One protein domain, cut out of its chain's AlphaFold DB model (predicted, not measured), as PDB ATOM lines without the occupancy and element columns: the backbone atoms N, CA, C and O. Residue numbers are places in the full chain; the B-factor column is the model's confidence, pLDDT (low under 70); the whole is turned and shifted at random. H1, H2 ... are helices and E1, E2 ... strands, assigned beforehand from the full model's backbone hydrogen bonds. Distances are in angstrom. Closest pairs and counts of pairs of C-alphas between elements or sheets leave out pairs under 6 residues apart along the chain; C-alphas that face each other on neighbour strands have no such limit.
ATOM      1  N   LEU A  15       4.209 -58.794  43.425       79.81
ATOM      2  CA  LEU A  15       3.894 -59.948  42.593       79.81
ATOM      3  C   LEU A  15       4.796 -59.936  41.350       79.81
ATOM      4  O   LEU A  15       4.751 -59.006  40.547       79.81
ATOM      5  N   ASN A  16       5.627 -60.958  41.196       81.00
ATOM      6  CA  ASN A  16       6.463 -61.172  40.019       81.00
ATOM      7  C   ASN A  16       6.062 -62.485  39.329       81.00
ATOM      8  O   ASN A  16       5.392 -63.337  39.917       81.00
ATOM      9  N   ILE A  17       6.475 -62.652  38.069       76.62
ATOM     10  CA  ILE A  17       6.148 -63.846  37.273       76.62
ATOM     11  C   ILE A  17       6.652 -65.136  37.941       76.62
ATOM     12  O   ILE A  17       6.035 -66.186  37.818       76.62
ATOM     13  N   ASP A  18       7.740 -65.028  38.703       81.00
ATOM     14  CA  ASP A  18       8.358 -66.123  39.445       81.00
ATOM     15  C   ASP A  18       7.428 -66.649  40.552       81.00
ATOM     16  O   ASP A  18       7.135 -67.845  40.599       81.00
ATOM     17  N   ILE A  19       6.857 -65.744  41.366       80.31
ATOM     18  CA  ILE A  19       5.851 -66.080  42.386       80.31
ATOM     19  C   ILE A  19       4.557 -66.564  41.726       80.31
ATOM     20  O   ILE A  19       3.998 -67.573  42.149       80.31
ATOM     21  N   LEU A  20       4.080 -65.870  40.686       80.88
ATOM     22  CA  LEU A  20       2.805 -66.190  40.040       80.88
ATOM     23  C   LEU A  20       2.816 -67.584  39.393       80.88
ATOM     24  O   LEU A  20       1.852 -68.338  39.513       80.88
ATOM     25  N   CYS A  21       3.912 -67.937  38.723       78.62
ATOM     26  CA  CYS A  21       4.047 -69.186  37.980       78.62
ATOM     27  C   CYS A  21       4.808 -70.276  38.751       78.62
ATOM     28  O   CYS A  21       5.102 -71.319  38.171       78.62
ATOM     29  N   HIS A  22       5.122 -70.058  40.035       78.44
ATOM     30  CA  HIS A  22       5.920 -70.976  40.861       78.44
ATOM     31  C   HIS A  22       7.227 -71.410  40.166       78.44
ATOM     32  O   HIS A  22       7.636 -72.576  40.209       78.44
ATOM     33  N   ILE A  23       7.870 -70.466  39.476       80.00
ATOM     34  CA  ILE A  23       9.183 -70.683  38.877       80.00
ATOM     35  C   ILE A  23      10.171 -70.599  40.037       80.00
ATOM     36  O   ILE A  23      10.181 -69.644  40.795       80.00
ATOM     37  N   TYR A  24      10.954 -71.651  40.234       80.50
ATOM     38  CA  TYR A  24      12.018 -71.676  41.233       80.50
ATOM     39  C   TYR A  24      13.355 -71.856  40.515       80.50
ATOM     40  O   TYR A  24      13.388 -72.174  39.329       80.50
ATOM     41  N   ALA A  25      14.476 -71.756  41.231       80.25
ATOM     42  CA  ALA A  25      15.820 -71.862  40.644       80.25
ATOM     43  C   ALA A  25      16.077 -73.143  39.809       80.25
ATOM     44  O   ALA A  25      16.955 -73.166  38.949       80.25
ATOM     45  N   ASN A  26      15.315 -74.217  40.050       85.88
ATOM     46  CA  ASN A  26      15.433 -75.486  39.319       85.88
ATOM     47  C   ASN A  26      14.465 -75.615  38.131       85.88
ATOM     48  O   ASN A  26      14.510 -76.621  37.412       85.88
ATOM     49  N   CYS A  27      13.594 -74.628  37.932       87.81
ATOM     50  CA  CYS A  27      12.629 -74.586  36.849       87.81
ATOM     51  C   CYS A  27      13.260 -74.005  35.576       87.81
ATOM     52  O   CYS A  27      14.076 -73.088  35.637       87.81
ATOM     53  N   ILE A  28      12.871 -74.535  34.419       87.69
ATOM     54  CA  ILE A  28      13.197 -73.973  33.108       87.69
ATOM     55  C   ILE A  28      11.888 -73.689  32.368       87.69
ATOM     56  O   ILE A  28      11.084 -74.613  32.226       87.69
ATOM     57  N   PRO A  29      11.673 -72.454  31.882       87.19
ATOM     58  CA  PRO A  29      10.619 -72.175  30.923       87.19
ATOM     59  C   PRO A  29      11.026 -72.690  29.537       87.19
ATOM     60  O   PRO A  29      12.120 -72.406  29.050       87.19
ATOM     61  N   ILE A  30      10.144 -73.449  28.903       87.88
ATOM     62  CA  ILE A  30      10.304 -73.980  27.551       87.88
ATOM     63  C   ILE A  30       9.154 -73.451  26.707       87.88
ATOM     64  O   ILE A  30       7.994 -73.545  27.104       87.88
ATOM     65  N   GLU A  31       9.484 -72.888  25.553       86.81
ATOM     66  CA  GLU A  31       8.487 -72.453  24.584       86.81
ATOM     67  C   GLU A  31       7.874 -73.669  23.877       86.81
ATOM     68  O   GLU A  31       8.558 -74.621  23.498       86.81
ATOM     69  N   THR A  32       6.557 -73.644  23.737       86.62
ATOM     70  CA  THR A  32       5.733 -74.670  23.098       86.62
ATOM     71  C   THR A  32       4.828 -73.989  22.077       86.62
ATOM     72  O   THR A  32       4.607 -72.780  22.149       86.62
ATOM     73  N   SER A  33       4.247 -74.749  21.148       81.81
ATOM     74  CA  SER A  33       3.346 -74.195  20.124       81.81
ATOM     75  C   SER A  33       2.137 -73.445  20.704       81.81
ATOM     76  O   SER A  33       1.607 -72.551  20.049       81.81
ATOM     77  N   SER A  34       1.719 -73.774  21.932       81.12
ATOM     78  CA  SER A  34       0.563 -73.171  22.604       81.12
ATOM     79  C   SER A  34       0.926 -72.176  23.723       81.12
ATOM     80  O   SER A  34       0.025 -71.694  24.410       81.12
ATOM     81  N   GLY A  35       2.212 -71.870  23.945       87.00
ATOM     82  CA  GLY A  35       2.661 -70.966  25.011       87.00
ATOM     83  C   GLY A  35       3.944 -71.433  25.699       87.00
ATOM     84  O   GLY A  35       4.870 -71.893  25.040       87.00
ATOM     85  N   TYR A  36       4.005 -71.349  27.030       86.38
ATOM     86  CA  TYR A  36       5.187 -71.730  27.812       86.38
ATOM     87  C   TYR A  36       4.894 -72.868  28.791       86.38
ATOM     88  O   TYR A  36       3.890 -72.861  29.500       86.38
ATOM     89  N   ALA A  37       5.825 -73.812  28.876       88.00
ATOM     90  CA  ALA A  37       5.857 -74.875  29.868       88.00
ATOM     91  C   ALA A  37       6.953 -74.581  30.896       88.00
ATOM     92  O   ALA A  37       8.103 -74.367  30.526       88.00
ATOM     93  N   VAL A  38       6.637 -74.609  32.189       88.12
ATOM     94  CA  VAL A  38       7.645 -74.484  33.254       88.12
ATOM     95  C   VAL A  38       7.963 -75.876  33.787       88.12
ATOM     96  O   VAL A  38       7.113 -76.520  34.399       88.12
ATOM     97  N   ILE A  39       9.192 -76.349  33.572       87.88
ATOM     98  CA  ILE A  39       9.617 -77.692  33.986       87.88
ATOM     99  C   ILE A  39      10.597 -77.612  35.142       87.88
ATOM    100  O   ILE A  39      11.683 -77.053  35.007       87.88
ATOM    101  N   ASN A  40      10.260 -78.252  36.257       87.69
ATOM    102  CA  ASN A  40      11.184 -78.437  37.368       87.69
ATOM    103  C   ASN A  40      12.103 -79.643  37.115       87.69
ATOM    104  O   ASN A  40      11.664 -80.793  37.166       87.69
ATOM    105  N   ARG A  41      13.396 -79.385  36.886       84.00
ATOM    106  CA  ARG A  41      14.403 -80.422  36.587       84.00
ATOM    107  C   ARG A  41      14.757 -81.322  37.767       84.00
ATOM    108  O   ARG A  41      15.344 -82.383  37.568       84.00
ATOM    109  N   SER A  42      14.445 -80.903  38.988       87.19
ATOM    110  CA  SER A  42      14.762 -81.671  40.194       87.19
ATOM    111  C   SER A  42      13.740 -82.774  40.472       87.19
ATOM    112  O   SER A  42      13.980 -83.632  41.322       87.19
ATOM    113  N   LEU A  43      12.600 -82.773  39.773       85.25
ATOM    114  CA  LEU A  43      11.562 -83.780  39.947       85.25
ATOM    115  C   LEU A  43      11.878 -85.037  39.131       85.25
ATOM    116  O   LEU A  43      12.222 -84.984  37.952       85.25
ATOM    117  N   ARG A  44      11.730 -86.197  39.773       87.12
ATOM    118  CA  ARG A  44      11.706 -87.488  39.081       87.12
ATOM    119  C   ARG A  44      10.302 -87.737  38.555       87.12
ATOM    120  O   ARG A  44       9.337 -87.579  39.301       87.12
ATOM    121  N   VAL A  45      10.213 -88.164  37.301       86.56
ATOM    122  CA  VAL A  45       8.948 -88.537  36.668       86.56
ATOM    123  C   VAL A  45       8.360 -89.752  37.390       86.56
ATOM    124  O   VAL A  45       9.059 -90.739  37.622       86.56
ATOM    125  N   LYS A  46       7.079 -89.672  37.757       90.38
ATOM    126  CA  LYS A  46       6.308 -90.776  38.342       90.38
ATOM    127  C   LYS A  46       5.087 -91.092  37.487       90.38
ATOM    128  O   LYS A  46       4.647 -90.280  36.675       90.38
ATOM    129  N   GLN A  47       4.517 -92.270  37.721       90.12
ATOM    130  CA  GLN A  47       3.248 -92.671  37.124       90.12
ATOM    131  C   GLN A  47       2.160 -91.622  37.370       90.12
ATOM    132  O   GLN A  47       2.005 -91.108  38.480       90.12
ATOM    133  N   GLY A  48       1.431 -91.292  36.309       88.75
ATOM    134  CA  GLY A  48       0.389 -90.278  36.299       88.75
ATOM    135  C   GLY A  48       0.887 -88.832  36.268       88.75
ATOM    136  O   GLY A  48       0.054 -87.929  36.318       88.75
ATOM    137  N   ASN A  49       2.197 -88.573  36.193       90.25
ATOM    138  CA  ASN A  49       2.712 -87.217  36.003       90.25
ATOM    139  C   ASN A  49       2.628 -86.794  34.537       90.25
ATOM    140  O   ASN A  49       2.853 -87.598  33.632       90.25
ATOM    141  N   THR A  50       2.343 -85.508  34.336       89.94
ATOM    142  CA  THR A  50       2.450 -84.858  33.034       89.94
ATOM    143  C   THR A  50       3.903 -84.477  32.791       89.94
ATOM    144  O   THR A  50       4.541 -83.843  33.632       89.94
ATOM    145  N   ILE A  51       4.416 -84.869  31.638       90.62
ATOM    146  CA  ILE A  51       5.742 -84.542  31.141       90.62
ATOM    147  C   ILE A  51       5.612 -83.780  29.827       90.62
ATOM    148  O   ILE A  51       4.617 -83.909  29.116       90.62
ATOM    149  N   LEU A  52       6.626 -82.984  29.509       90.50
ATOM    150  CA  LEU A  52       6.764 -82.394  28.187       90.50
ATOM    151  C   LEU A  52       7.657 -83.310  27.348       90.50
ATOM    152  O   LEU A  52       8.750 -83.676  27.787       90.50
ATOM    153  N   ILE A  53       7.196 -83.663  26.156       89.62
ATOM    154  CA  ILE A  53       7.924 -84.476  25.187       89.62
ATOM    155  C   ILE A  53       8.147 -83.680  23.905       89.62
ATOM    156  O   ILE A  53       7.387 -82.771  23.583       89.62
ATOM    157  N   ASN A  54       9.196 -84.033  23.170       89.06
ATOM    158  CA  ASN A  54       9.374 -83.586  21.796       89.06
ATOM    159  C   ASN A  54       8.907 -84.717  20.875       89.06
ATOM    160  O   ASN A  54       9.547 -85.767  20.827       89.06
ATOM    161  N   ASN A  55       7.795 -84.501  20.180       85.62
ATOM    162  CA  ASN A  55       7.233 -85.430  19.213       85.62
ATOM    163  C   ASN A  55       7.348 -84.822  17.807       85.62
ATOM    164  O   ASN A  55       6.722 -83.804  17.513       85.62
ATOM    165  N   CYS A  56       8.181 -85.414  16.945       85.50
ATOM    166  CA  CYS A  56       8.409 -84.950  15.568       85.50
ATOM    167  C   CYS A  56       8.733 -83.444  15.435       85.50
ATOM    168  O   CYS A  56       8.297 -82.787  14.491       85.50
ATOM    169  N   GLY A  57       9.501 -82.878  16.374       85.12
ATOM    170  CA  GLY A  57       9.886 -81.462  16.361       85.12
ATOM    171  C   GLY A  57       8.870 -80.525  17.019       85.12
ATOM    172  O   GLY A  57       9.123 -79.324  17.096       85.12
ATOM    173  N   THR A  58       7.758 -81.059  17.525       85.00
ATOM    174  CA  THR A  58       6.746 -80.302  18.264       85.00
ATOM    175  C   THR A  58       6.816 -80.647  19.746       85.00
ATOM    176  O   THR A  58       6.836 -81.818  20.128       85.00
ATOM    177  N   MET A  59       6.846 -79.625  20.600       89.94
ATOM    178  CA  MET A  59       6.770 -79.812  22.048       89.94
ATOM    179  C   MET A  59       5.310 -80.046  22.449       89.94
ATOM    180  O   MET A  59       4.483 -79.153  22.270       89.94
ATOM    181  N   GLN A  60       5.006 -81.221  22.997       89.50
ATOM    182  CA  GLN A  60       3.660 -81.630  23.404       89.50
ATOM    183  C   GLN A  60       3.667 -82.160  24.841       89.50
ATOM    184  O   GLN A  60       4.676 -82.682  25.322       89.50
ATOM    185  N   PHE A  61       2.545 -82.025  25.545       90.31
ATOM    186  CA  PHE A  61       2.381 -82.618  26.866       90.31
ATOM    187  C   PHE A  61       1.870 -84.054  26.757       90.31
ATOM    188  O   PHE A  61       0.952 -84.349  25.998       90.31
ATOM    189  N   ALA A  62       2.441 -84.942  27.561       91.81
ATOM    190  CA  ALA A  62       2.001 -86.323  27.665       91.81
ATOM    191  C   ALA A  62       1.969 -86.774  29.126       91.81
ATOM    192  O   ALA A  62       2.714 -86.274  29.969       91.81
ATOM    193  N   LYS A  63       1.114 -87.739  29.444       92.88
ATOM    194  CA  LYS A  63       1.011 -88.354  30.764       92.88
ATOM    195  C   LYS A  63       1.661 -89.727  30.740       92.88
ATOM    196  O   LYS A  63       1.307 -90.566  29.917       92.88
ATOM    197  N   LEU A  64       2.577 -89.977  31.670       90.81
ATOM    198  CA  LEU A  64       3.170 -91.304  31.817       90.81
ATOM    199  C   LEU A  64       2.159 -92.251  32.477       90.81
ATOM    200  O   LEU A  64       1.827 -92.049  33.649       90.81
ATOM    201  N   LEU A  65       1.697 -93.272  31.752       90.56
ATOM    202  CA  LEU A  65       0.814 -94.327  32.256       90.56
ATOM    203  C   LEU A  65       1.366 -95.707  31.872       90.56
ATOM    204  O   LEU A  65       1.413 -96.081  30.706       90.56
ATOM    205  N   GLY A  66       1.780 -96.488  32.867       88.38
ATOM    206  CA  GLY A  66       2.445 -97.769  32.650       88.38
ATOM    207  C   GLY A  66       3.770 -97.585  31.909       88.38
ATOM    208  O   GLY A  66       4.670 -96.910  32.410       88.38
ATOM    209  N   GLN A  67       3.881 -98.191  30.732       86.44
ATOM    210  CA  GLN A  67       5.035 -98.060  29.836       86.44
ATOM    211  C   GLN A  67       4.750 -97.146  28.636       86.44
ATOM    212  O   GLN A  67       5.622 -96.958  27.794       86.44
ATOM    213  N   SER A  68       3.559 -96.548  28.590       89.00
ATOM    214  CA  SER A  68       3.079 -95.749  27.469       89.00
ATOM    215  C   SER A  68       2.980 -94.276  27.876       89.00
ATOM    216  O   SER A  68       2.730 -93.924  29.039       89.00
ATOM    217  N   LEU A  69       3.191 -93.388  26.911       90.69
ATOM    218  CA  LEU A  69       3.008 -91.951  27.074       90.69
ATOM    219  C   LEU A  69       1.706 -91.554  26.391       90.69
ATOM    220  O   LEU A  69       1.587 -91.693  25.181       90.69
ATOM    221  N   ILE A  70       0.735 -91.070  27.157       93.00
ATOM    222  CA  ILE A  70      -0.560 -90.662  26.607       93.00
ATOM    223  C   ILE A  70      -0.515 -89.169  26.298       93.00
ATOM    224  O   ILE A  70      -0.389 -88.369  27.226       93.00
ATOM    225  N   THR A  71      -0.579 -88.793  25.023       90.75
ATOM    226  CA  THR A  71      -0.606 -87.389  24.583       90.75
ATOM    227  C   THR A  71      -1.929 -86.720  24.958       90.75
ATOM    228  O   THR A  71      -2.897 -87.384  25.336       90.75
ATOM    229  N   ASP A  72      -1.989 -85.390  24.889       84.69
ATOM    230  CA  ASP A  72      -3.221 -84.646  25.172       84.69
ATOM    231  C   ASP A  72      -4.361 -84.936  24.175       84.69
ATOM    232  O   ASP A  72      -5.525 -84.873  24.568       84.69
ATOM    233  N   ASP A  73      -4.031 -85.363  22.951       85.69
ATOM    234  CA  ASP A  73      -4.985 -85.845  21.937       85.69
ATOM    235  C   ASP A  73      -5.530 -87.260  22.241       85.69
ATOM    236  O   ASP A  73      -6.431 -87.760  21.569       85.69
ATOM    237  N   GLY A  74      -5.014 -87.920  23.283       85.75
ATOM    238  CA  GLY A  74      -5.429 -89.263  23.692       85.75
ATOM    239  C   GLY A  74      -4.719 -90.396  22.950       85.75
ATOM    240  O   GLY A  74      -5.087 -91.558  23.133       85.75
ATOM    241  N   GLU A  75      -3.693 -90.094  22.154       87.81
ATOM    242  CA  GLU A  75      -2.859 -91.114  21.521       87.81
ATOM    243  C   GLU A  75      -1.866 -91.712  22.523       87.81
ATOM    244  O   GLU A  75      -1.294 -91.013  23.362       87.81
ATOM    245  N   ALA A  76      -1.641 -93.021  22.426       90.50
ATOM    246  CA  ALA A  76      -0.623 -93.713  23.201       90.50
ATOM    247  C   ALA A  76       0.660 -93.834  22.373       90.50
ATOM    248  O   ALA A  76       0.677 -94.484  21.331       90.50
ATOM    249  N   LEU A  77       1.740 -93.224  22.852       88.06
ATOM    250  CA  LEU A  77       3.082 -93.421  22.321       88.06
ATOM    251  C   LEU A  77       3.746 -94.554  23.105       88.06
ATOM    252  O   LEU A  77       4.000 -94.434  24.309       88.06
ATOM    253  N   GLU A  78       4.019 -95.648  22.407       85.88
ATOM    254  CA  GLU A  78       4.666 -96.846  22.934       85.88
ATOM    255  C   GLU A  78       6.025 -97.012  22.246       85.88
ATOM    256  O   GLU A  78       6.150 -96.809  21.038       85.88
ATOM    257  N   GLY A  79       7.066 -97.318  23.021       76.88
ATOM    258  CA  GLY A  79       8.377 -97.648  22.465       76.88
ATOM    259  C   GLY A  79       8.426 -99.111  22.029       76.88
ATOM    260  O   GLY A  79       7.842 -99.962  22.699       76.88
TER     261      GLY A  79
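AT A GLANCE: This is residues 15 to 79 of the 81 residues of an uncharacterized protein of Citrobacter freundii (UniProt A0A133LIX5). A twisted sheet of three strands, E3, E4 and E5, makes one end of an elongated model; a separate two-stranded hairpin, E1 and E2, stands next to it and comes nearest where E1 ends and E4 begins, and the short helix H1 lies beyond the hairpin at the far end. After E5 the last residues fold back, and residues 76 to 77 pair with residues 69 to 70 of E5. The printed part has 65 residues with one named helix and five named strands, in the order H1 E1 E2 E3 E4 E5, and the class is mostly strand. The sheets run E3 - E4 - E5 and E1 - E2, both antiparallel. The whole is only just loose, close to compact, with a radius of gyration of the C-alphas of 13.1 A and spans of 41 by 24 by 16 A.

IN THESE COORDINATES: Start at the larger sheet and find C-alpha 50 at (2.450, -84.858, 33.034), where E3, residues 50 to 55, begins and runs 14.6 A. E4, residues 58 to 65, is the longest strand, 20.7 A from C-alpha 58 at (6.746, -80.302, 18.264) to C-alpha 65. E5, residues 68 to 71, runs 9.6 A and ends at C-alpha 71 at (-0.606, -87.389, 24.583). Earlier in the chain look for E1, residues 27 to 32, 15.4 A, and E2, residues 35 to 40, 16.8 A. H1, residues 17 to 20, is 4.9 A long.

HOW THE PARTS SIT: Look first at E3, E4 and E5, a meander, each strand the antiparallel neighbour of the one before. E3 and E5 are its edge strands, and it is only just strongly twisted, its C-alphas lying up to 4.4 A off the best plane. The hairpin of E3 and E4, at 135 degrees, has N 53 and O 60 within hydrogen-bond range at 2.8 A. In the hairpin of E4 and E5, at 131 degrees, find N 63 and O 70 at 2.8 A. Moving outward, the closest C-alphas of E4 and E1 are those of Met 59 and Thr 32, 5.3 A apart; those of E3 and E2 are Leu 52 and Ala 37, 7.8 A. The hairpin of E1 and E2, at 152 degrees, has N 30 and O 37 at 2.8 A. H1 is not on the larger sheet and is apart from E2; it is too short for an O i to N i+4 pair, and its one O i to N i+3 pair is within range.

THE WHOLE: The C-alphas of Leu 15 and Gly 79, the two farthest apart, are 43.0 A from each other. The printed part has no cut and no long link. The mean pLDDT of the printed part is 86.4, and no printed residue is under 70.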